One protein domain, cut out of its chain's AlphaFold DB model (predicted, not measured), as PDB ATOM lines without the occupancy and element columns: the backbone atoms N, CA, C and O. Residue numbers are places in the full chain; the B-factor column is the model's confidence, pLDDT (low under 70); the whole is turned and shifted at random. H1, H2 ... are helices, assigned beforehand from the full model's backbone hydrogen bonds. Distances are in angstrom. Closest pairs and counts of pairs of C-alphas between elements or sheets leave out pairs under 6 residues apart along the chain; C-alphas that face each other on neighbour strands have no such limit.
ATOM      1  N   ALA A   2     138.838 172.131 201.977       72.94
ATOM      2  CA  ALA A   2     138.058 171.703 200.803       72.94
ATOM      3  C   ALA A   2     138.755 171.978 199.453       72.94
ATOM      4  O   ALA A   2     138.702 171.142 198.556       72.94
ATOM      5  N   GLN A   3     139.477 173.098 199.341       73.62
ATOM      6  CA  GLN A   3     140.172 173.472 198.107       73.62
ATOM      7  C   GLN A   3     141.219 172.436 197.659       73.62
ATOM      8  O   GLN A   3     141.269 172.075 196.492       73.62
ATOM      9  N   ILE A   4     142.017 171.903 198.590       75.12
ATOM     10  CA  ILE A   4     143.069 170.923 198.268       75.12
ATOM     11  C   ILE A   4     142.447 169.602 197.805       75.12
ATOM     12  O   ILE A   4     142.911 169.010 196.836       75.12
ATOM     13  N   ALA A   5     141.355 169.172 198.442       77.31
ATOM     14  CA  ALA A   5     140.638 167.964 198.040       77.31
ATOM     15  C   ALA A   5     140.019 168.096 196.636       77.31
ATOM     16  O   ALA A   5     140.070 167.151 195.852       77.31
ATOM     17  N   ILE A   6     139.472 169.270 196.296       75.31
ATOM     18  CA  ILE A   6     138.922 169.552 194.960       75.31
ATOM     19  C   ILE A   6     140.041 169.601 193.911       75.31
ATOM     20  O   ILE A   6     139.907 168.977 192.860       75.31
ATOM     21  N   ALA A   7     141.155 170.282 194.203       78.38
ATOM     22  CA  ALA A   7     142.322 170.342 193.320       78.38
ATOM     23  C   ALA A   7     142.910 168.946 193.050       78.38
ATOM     24  O   ALA A   7     143.202 168.602 191.906       78.38
ATOM     25  N   TRP A   8     143.012 168.107 194.087       80.06
ATOM     26  CA  TRP A   8     143.452 166.717 193.967       80.06
ATOM     27  C   TRP A   8     142.504 165.884 193.097       80.06
ATOM     28  O   TRP A   8     142.948 165.175 192.194       80.06
ATOM     29  N   LEU A   9     141.189 166.014 193.305       76.81
ATOM     30  CA  LEU A   9     140.190 165.276 192.532       76.81
ATOM     31  C   LEU A   9     140.201 165.674 191.044       76.81
ATOM     32  O   LEU A   9     140.102 164.798 190.186       76.81
ATOM     33  N   LEU A  10     140.378 166.964 190.736       76.19
ATOM     34  CA  LEU A  10     140.507 167.479 189.364       76.19
ATOM     35  C   LEU A  10     141.767 166.976 188.643       76.19
ATOM     36  O   LEU A  10     141.787 166.926 187.415       76.19
ATOM     37  N   HIS A  11     142.807 166.574 189.379       75.19
ATOM     38  CA  HIS A  11     144.035 166.033 188.794       75.19
ATOM     39  C   HIS A  11     143.901 164.558 188.365       75.19
ATOM     40  O   HIS A  11     144.745 164.035 187.630       75.19
ATOM     41  N   ARG A  12     142.835 163.859 188.784       73.69
ATOM     42  CA  ARG A  12     142.601 162.454 188.422       73.69
ATOM     43  C   ARG A  12     141.963 162.353 187.038       73.69
ATOM     44  O   ARG A  12     140.830 162.769 186.836       73.69
ATOM     45  N   LYS A  13     142.632 161.660 186.106       63.53
ATOM     46  CA  LYS A  13     142.141 161.447 184.723       63.53
ATOM     47  C   LYS A  13     140.747 160.810 184.601       63.53
ATOM     48  O   LYS A  13     140.115 160.949 183.562       63.53
ATOM     49  N   VAL A  14     140.289 160.085 185.622       65.25
ATOM     50  CA  VAL A  14     138.968 159.424 185.654       65.25
ATOM     51  C   VAL A  14     137.834 160.338 186.128       65.25
ATOM     52  O   VAL A  14     136.671 159.963 186.017       65.25
ATOM     53  N   VAL A  15     138.146 161.532 186.636       64.81
ATOM     54  CA  VAL A  15     137.146 162.504 187.082       64.81
ATOM     55  C   VAL A  15     136.930 163.521 185.968       64.81
ATOM     56  O   VAL A  15     137.785 164.353 185.691       64.81
ATOM     57  N   THR A  16     135.778 163.448 185.307       58.69
ATOM     58  CA  THR A  16     135.433 164.333 184.181       58.69
ATOM     59  C   THR A  16     134.832 165.664 184.624       58.69
ATOM     60  O   THR A  16     134.917 166.648 183.894       58.69
ATOM     61  N   SER A  17     134.212 165.711 185.803       62.09
ATOM     62  CA  SER A  17     133.623 166.918 186.383       62.09
ATOM     63  C   SER A  17     133.460 166.758 187.895       62.09
ATOM     64  O   SER A  17     133.187 165.658 188.378       62.09
ATOM     65  N   VAL A  18     133.613 167.853 188.642       69.94
ATOM     66  CA  VAL A  18     133.425 167.899 190.098       69.94
ATOM     67  C   VAL A  18     132.197 168.752 190.409       69.94
ATOM     68  O   VAL A  18     132.165 169.941 190.103       69.94
ATOM     69  N   ILE A  19     131.181 168.150 191.032       74.88
ATOM     70  CA  ILE A  19     129.974 168.859 191.478       74.88
ATOM     71  C   ILE A  19     130.207 169.359 192.905       74.88
ATOM     72  O   ILE A  19     130.404 168.568 193.825       74.88
ATOM     73  N   ILE A  20     130.165 170.678 193.090       72.94
ATOM     74  CA  ILE A  20     130.403 171.355 194.370       72.94
ATOM     75  C   ILE A  20     129.148 172.089 194.838       72.94
ATOM     76  O   ILE A  20     128.601 172.929 194.129       72.94
ATOM     77  N   GLY A  21     128.713 171.801 196.065       72.81
ATOM     78  CA  GLY A  21     127.704 172.590 196.767       72.81
ATOM     79  C   GLY A  21     128.362 173.656 197.643       72.81
ATOM     80  O   GLY A  21     129.294 173.355 198.386       72.81
ATOM     81  N   ALA A  22     127.871 174.893 197.591       76.75
ATOM     82  CA  ALA A  22     128.293 175.973 198.482       76.75
ATOM     83  C   ALA A  22     127.065 176.570 199.174       76.75
ATOM     84  O   ALA A  22     126.109 176.973 198.517       76.75
ATOM     85  N   LYS A  23     127.079 176.618 200.512       80.31
ATOM     86  CA  LYS A  23     125.980 177.191 201.312       80.31
ATOM     87  C   LYS A  23     126.214 178.671 201.633       80.31
ATOM     88  O   LYS A  23     125.304 179.364 202.080       80.31
ATOM     89  N   ARG A  24     127.445 179.147 201.427       80.62
ATOM     90  CA  ARG A  24     127.899 180.518 201.670       80.62
ATOM     91  C   ARG A  24     128.777 181.002 200.509       80.62
ATOM     92  O   ARG A  24     129.497 180.181 199.941       80.62
ATOM     93  N   PRO A  25     128.775 182.309 200.196       81.94
ATOM     94  CA  PRO A  25     129.581 182.871 199.109       81.94
ATOM     95  C   PRO A  25     131.089 182.641 199.295       81.94
ATOM     96  O   PRO A  25     131.763 182.287 198.332       81.94
ATOM     97  N   ASP A  26     131.598 182.712 200.527       81.31
ATOM     98  CA  ASP A  26     133.020 182.469 200.824       81.31
ATOM     99  C   ASP A  26     133.463 181.047 200.418       81.31
ATOM    100  O   ASP A  26     134.535 180.849 199.854       81.31
ATOM    101  N   GLN A  27     132.595 180.044 200.614       75.31
ATOM    102  CA  GLN A  27     132.873 178.658 200.209       75.31
ATOM    103  C   GLN A  27     132.913 178.497 198.689       75.31
ATOM    104  O   GLN A  27     133.647 177.659 198.174       75.31
ATOM    105  N   LEU A  28     132.106 179.275 197.964       79.38
ATOM    106  CA  LEU A  28     132.128 179.264 196.508       79.38
ATOM    107  C   LEU A  28     133.445 179.851 195.989       79.38
ATOM    108  O   LEU A  28     134.052 179.268 195.097       79.38
ATOM    109  N   GLN A  29     133.905 180.957 196.578       79.38
ATOM    110  CA  GLN A  29     135.212 181.540 196.267       79.38
ATOM    111  C   GLN A  29     136.353 180.568 196.556       79.38
ATOM    112  O   GLN A  29     137.213 180.379 195.698       79.38
ATOM    113  N   ASP A  30     136.306 179.884 197.697       77.62
ATOM    114  CA  ASP A  30     137.268 178.840 198.030       77.62
ATOM    115  C   ASP A  30     137.279 177.716 196.982       77.62
ATOM    116  O   ASP A  30     138.332 177.328 196.475       77.62
ATOM    117  N   ASN A  31     136.103 177.204 196.615       77.75
ATOM    118  CA  ASN A  31     135.988 176.124 195.637       77.75
ATOM    119  C   ASN A  31     136.481 176.533 194.239       77.75
ATOM    120  O   ASN A  31     137.022 175.697 193.520       77.75
ATOM    121  N   ILE A  32     136.309 177.798 193.846       79.50
ATOM    122  CA  ILE A  32     136.840 178.320 192.581       79.50
ATOM    123  C   ILE A  32     138.363 178.446 192.664       79.50
ATOM    124  O   ILE A  32     139.052 177.992 191.752       79.50
ATOM    125  N   ALA A  33     138.898 178.991 193.761       79.00
ATOM    126  CA  ALA A  33     140.341 179.127 193.968       79.00
ATOM    127  C   ALA A  33     141.070 177.773 193.912       79.00
ATOM    128  O   ALA A  33     142.187 177.689 193.407       79.00
ATOM    129  N   ALA A  34     140.403 176.694 194.335       75.00
ATOM    130  CA  ALA A  34     140.895 175.324 194.215       75.00
ATOM    131  C   ALA A  34     141.297 174.927 192.786       75.00
ATOM    132  O   ALA A  34     142.254 174.183 192.599       75.00
ATOM    133  N   THR A  35     140.588 175.430 191.769       73.81
ATOM    134  CA  THR A  35     140.863 175.114 190.353       73.81
ATOM    135  C   THR A  35     142.181 175.705 189.855       73.81
ATOM    136  O   THR A  35     142.707 175.273 188.834       73.81
ATOM    137  N   THR A  36     142.716 176.697 190.568       76.25
ATOM    138  CA  THR A  36     143.958 177.400 190.228       76.25
ATOM    139  C   THR A  36     145.168 176.831 190.978       76.25
ATOM    140  O   THR A  36     146.298 177.246 190.728       76.25
ATOM    141  N   ILE A  37     144.954 175.884 191.899       78.50
ATOM    142  CA  ILE A  37     146.026 175.240 192.658       78.50
ATOM    143  C   ILE A  37     146.693 174.182 191.779       78.50
ATOM    144  O   ILE A  37     146.080 173.185 191.400       78.50
ATOM    145  N   THR A  38     147.982 174.375 191.514       75.50
ATOM    146  CA  THR A  38     148.833 173.363 190.885       75.50
ATOM    147  C   THR A  38     149.520 172.554 191.976       75.50
ATOM    148  O   THR A  38     150.347 173.087 192.712       75.50
ATOM    149  N   LEU A  39     149.179 171.271 192.085       78.62
ATOM    150  CA  LEU A  39     149.857 170.334 192.980       78.62
ATOM    151  C   LEU A  39     151.116 169.790 192.302       78.62
ATOM    152  O   LEU A  39     151.093 169.475 191.108       78.62
ATOM    153  N   SER A  40     152.213 169.678 193.053       83.12
ATOM    154  CA  SER A  40     153.427 169.041 192.546       83.12
ATOM    155  C   SER A  40     153.252 167.513 192.463       83.12
ATOM    156  O   SER A  40     152.377 166.950 193.128       83.12
ATOM    157  N   PRO A  41     154.087 166.796 191.687       78.62
ATOM    158  CA  PRO A  41     154.048 165.331 191.644       78.62
ATOM    159  C   PRO A  41     154.226 164.664 193.020       78.62
ATOM    160  O   PRO A  41     153.645 163.610 193.282       78.62
ATOM    161  N   GLU A  42     155.010 165.280 193.906       79.81
ATOM    162  CA  GLU A  42     155.238 164.803 195.274       79.81
ATOM    163  C   GLU A  42     153.994 164.987 196.156       79.81
ATOM    164  O   GLU A  42     153.589 164.058 196.863       79.81
ATOM    165  N   ASP A  43     153.323 166.139 196.040       80.62
ATOM    166  CA  ASP A  43     152.060 166.404 196.741       80.62
ATOM    167  C   ASP A  43     150.972 165.421 196.302       80.62
ATOM    168  O   ASP A  43     150.249 164.875 197.134       80.62
ATOM    169  N   LEU A  44     150.879 165.152 194.995       81.06
ATOM    170  CA  LEU A  44     149.931 164.186 194.441       81.06
ATOM    171  C   LEU A  44     150.183 162.777 194.977       81.06
ATOM    172  O   LEU A  44     149.243 162.121 195.410       81.06
ATOM    173  N   THR A  45     151.445 162.342 195.011       81.06
ATOM    174  CA  THR A  45     151.823 161.018 195.532       81.06
ATOM    175  C   THR A  45     151.448 160.879 197.008       81.06
ATOM    176  O   THR A  45     150.899 159.860 197.428       81.06
ATOM    177  N   THR A  46     151.702 161.926 197.794       82.75
ATOM    178  CA  THR A  46     151.357 161.965 199.219       82.75
ATOM    179  C   THR A  46     149.843 161.912 199.418       82.75
ATOM    180  O   THR A  46     149.355 161.135 200.239       82.75
ATOM    181  N   LEU A  47     149.088 162.697 198.644       82.38
ATOM    182  CA  LEU A  47     147.627 162.736 198.707       82.38
ATOM    183  C   LEU A  47     146.989 161.419 198.246       82.38
ATOM    184  O   LEU A  47     146.025 160.971 198.867       82.38
ATOM    185  N   ASP A  48     147.544 160.769 197.224       78.06
ATOM    186  CA  ASP A  48     147.102 159.451 196.760       78.06
ATOM    187  C   ASP A  48     147.315 158.381 197.834       78.06
ATOM    188  O   ASP A  48     146.416 157.579 198.087       78.06
ATOM    189  N   ALA A  49     148.466 158.400 198.512       80.19
ATOM    190  CA  ALA A  49     148.780 157.438 199.563       80.19
ATOM    191  C   ALA A  49     147.820 157.538 200.759       80.19
ATOM    192  O   ALA A  49     147.364 156.516 201.269       80.19
ATOM    193  N   VAL A  50     147.480 158.757 201.197       82.50
ATOM    194  CA  VAL A  50     146.563 158.961 202.336       82.50
ATOM    195  C   VAL A  50     145.085 158.827 201.960       82.50
ATOM    196  O   VAL A  50     144.260 158.582 202.837       82.50
ATOM    197  N   SER A  51     144.743 158.980 200.677       76.31
ATOM    198  CA  SER A  51     143.364 158.875 200.171       76.31
ATOM    199  C   SER A  51     143.031 157.489 199.607       76.31
ATOM    200  O   SER A  51     141.898 157.268 199.169       76.31
ATOM    201  N   ALA A  52     143.995 156.562 199.587       74.62
ATOM    202  CA  ALA A  52     143.796 155.196 199.127       74.62
ATOM    203  C   ALA A  52     142.709 154.507 199.965       74.62
ATOM    204  O   ALA A  52     142.855 154.301 201.172       74.62
ATOM    205  N   LEU A  53     141.598 154.157 199.312       68.62
ATOM    206  CA  LEU A  53     140.530 153.399 199.952       68.62
ATOM    207  C   LEU A  53     141.035 151.984 200.272       68.62
ATOM    208  O   LEU A  53     141.691 151.371 199.424       68.62
ATOM    209  N   PRO A  54     140.720 151.438 201.461       67.81
ATOM    210  CA  PRO A  54     140.983 150.037 201.741       67.81
ATOM    211  C   PRO A  54     140.237 149.163 200.722       67.81
ATOM    212  O   PRO A  54     139.146 149.542 200.283       67.81
ATOM    213  N   PRO A  55     140.798 148.004 200.334       66.31
ATOM    214  CA  PRO A  55     140.202 147.156 199.314       66.31
ATOM    215  C   PRO A  55     138.765 146.785 199.696       66.31
ATOM    216  O   PRO A  55     138.507 146.170 200.731       66.31
ATOM    217  N   GLU A  56     137.819 147.183 198.849       65.56
ATOM    218  CA  GLU A  56     136.398 146.887 199.011       65.56
ATOM    219  C   GLU A  56     136.096 145.414 198.695       65.56
ATOM    220  O   GLU A  56     136.891 144.715 198.063       65.56
ATOM    221  N   TYR A  57     134.961 144.894 199.170       57.91
ATOM    222  CA  TYR A  57     134.541 143.531 198.835       57.91
ATOM    223  C   TYR A  57     134.180 143.439 197.339       57.91
ATOM    224  O   TYR A  57     133.444 144.300 196.861       57.91
ATOM    225  N   PRO A  58     134.610 142.397 196.601       63.12
ATOM    226  CA  PRO A  58     135.340 141.205 197.048       63.12
ATOM    227  C   PRO A  58     136.873 141.295 196.909       63.12
ATOM    228  O   PRO A  58     137.557 140.289 197.093       63.12
ATOM    229  N   GLY A  59     137.431 142.466 196.600       68.88
ATOM    230  CA  GLY A  59     138.865 142.688 196.378       68.88
ATOM    231  C   GLY A  59     139.754 142.195 197.523       68.88
ATOM    232  O   GLY A  59     140.672 141.411 197.283       68.88
ATOM    233  N   TRP A  60     139.420 142.526 198.778       67.56
ATOM    234  CA  TRP A  60     140.169 142.024 199.943       67.56
ATOM    235  C   TRP A  60     140.088 140.496 200.090       67.56
ATOM    236  O   TRP A  60     141.014 139.858 200.594       67.56
ATOM    237  N   MET A  61     138.979 139.878 199.667       69.62
ATOM    238  CA  MET A  61     138.778 138.432 199.786       69.62
ATOM    239  C   MET A  61     139.658 137.687 198.784       69.62
ATOM    240  O   MET A  61     140.246 136.663 199.130       69.62
ATOM    241  N   ILE A  62     139.792 138.225 197.572       69.62
ATOM    242  CA  ILE A  62     140.663 137.684 196.526       69.62
ATOM    243  C   ILE A  62     142.136 137.796 196.942       69.62
ATOM    244  O   ILE A  62     142.870 136.817 196.821       69.62
ATOM    245  N   GLU A  63     142.555 138.936 197.500       69.81
ATOM    246  CA  GLU A  63     143.917 139.152 198.018       69.81
ATOM    247  C   GLU A  63     144.250 138.224 199.202       69.81
ATOM    248  O   GLU A  63     145.333 137.638 199.290       69.81
ATOM    249  N   ARG A  64     143.280 137.997 200.092       64.50
ATOM    250  CA  ARG A  64     143.430 137.053 201.205       64.50
ATOM    251  C   ARG A  64     143.506 135.597 200.729       64.50
ATOM    252  O   ARG A  64     144.302 134.817 201.252       64.50
ATOM    253  N   GLN A  65     142.699 135.212 199.738       63.75
ATOM    254  CA  GLN A  65     142.706 133.856 199.174       63.75
ATOM    255  C   GLN A  65     143.951 133.573 198.323       63.75
ATOM    256  O   GLN A  65     144.467 132.452 198.350       63.75
ATOM    257  N   SER A  66     144.457 134.560 197.582       64.44
ATOM    258  CA  SER A  66     145.701 134.427 196.817       64.44
ATOM    259  C   SER A  66     146.902 134.250 197.753       64.44
ATOM    260  O   SER A  66     147.732 133.373 197.515       64.44
ATOM    261  N   SER A  67     146.921 134.973 198.876       61.19
ATOM    262  CA  SER A  67     147.920 134.831 199.944       61.19
ATOM    263  C   SER A  67     147.883 133.444 200.607       61.19
ATOM    264  O   SER A  67     148.930 132.848 200.854       61.19
ATOM    265  N   TYR A  68     146.693 132.862 200.819       60.00
ATOM    266  CA  TYR A  68     146.545 131.477 201.297       60.00
ATOM    267  C   TYR A  68     147.105 130.448 200.299       60.00
ATOM    268  O   TYR A  68     147.810 129.517 200.687       60.00
ATOM    269  N   ARG A  69     146.852 130.634 198.995       59.00
ATOM    270  CA  ARG A  69     147.413 129.771 197.937       59.00
ATOM    271  C   ARG A  69     148.930 129.914 197.800       59.00
ATOM    272  O   ARG A  69     149.594 128.933 197.471       59.00
ATOM    273  N   ALA A  70     149.475 131.102 198.053       59.75
ATOM    274  CA  ALA A  70     150.915 131.341 198.066       59.75
ATOM    275  C   ALA A  70     151.593 130.670 199.275       59.75
ATOM    276  O   ALA A  70     152.612 130.006 199.103       59.75
ATOM    277  N   GLY A  71     150.992 130.753 200.469       56.97
ATOM    278  CA  GLY A  71     151.485 130.077 201.677       56.97
ATOM    279  C   GLY A  71     151.380 128.548 201.619       56.97
ATOM    280  O   GLY A  71     152.274 127.848 202.088       56.97
ATOM    281  N   ALA A  72     150.346 128.010 200.964       56.00
ATOM    282  CA  ALA A  72     150.162 126.567 200.796       56.00
ATOM    283  C   ALA A  72     151.224 125.896 199.900       56.00
ATOM    284  O   ALA A  72     151.375 124.678 199.948       56.00
ATOM    285  N   LYS A  73     151.981 126.657 199.096       53.53
ATOM    286  CA  LYS A  73     153.117 126.120 198.325       53.53
ATOM    287  C   LYS A  73     154.421 126.019 199.128       53.53
ATOM    288  O   LYS A  73     155.387 125.480 198.599       53.53
TER     289      LYS A  73
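What this domain is: This is residues 2 to 73 of the 81 residues of the protein "Aldo_ket_red domain-containing protein" of Komagataeibacter rhaeticus AF1 (UniProt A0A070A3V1). The longest helix, H4, forms most of an arm, residues 56 to 62 and 64 to 73, that sticks out from a loose body where H1 and H2 pack together and H3 stands crosswise near H1. The printed part has 72 residues with four named helices, H1 to H4 in chain order, and no named strand: all helix. It is extended, radius of gyration of the C-alphas 18.2 A, spanning 60 by 27 by 19 A.

How they stand to each other: Look first at H4, residues 59 to 71, which touches no helix. H3, residues 41 to 51, is close to H1, residues 2 to 10, but not clearly touching, about perpendicular at 75 degrees; their closest C-alphas, Trp 8 and Leu 44, are 7.0 A apart. H1 touches H2, residues 25 to 36, at a steep tilt of 39 degrees, the same way; closest are C-alphas Gln 3 and Ala 34, 4.4 A. Each O i to N i+4 pair is within hydrogen-bond range in H1, H3 and H4, and 6 of 8 in H2.

Where its parts are: Find C-alpha 59 at (138.865, 142.688, 196.378); H4 runs 18.6 A to C-alpha 71 at (151.485, 130.077, 201.677). H1 begins at (138.058, 171.703, 200.803) and spans 12.4 A, H2 17.8 A, H3 15.1 A.

The domain as a whole: C-alphas Pro 25 and Lys 73 are farthest apart, 61.4 A. The printed part has no cut; the link H1 to H2 is long. The model's pLDDT is under 70 at residues 13 to 18 and 53 to 73.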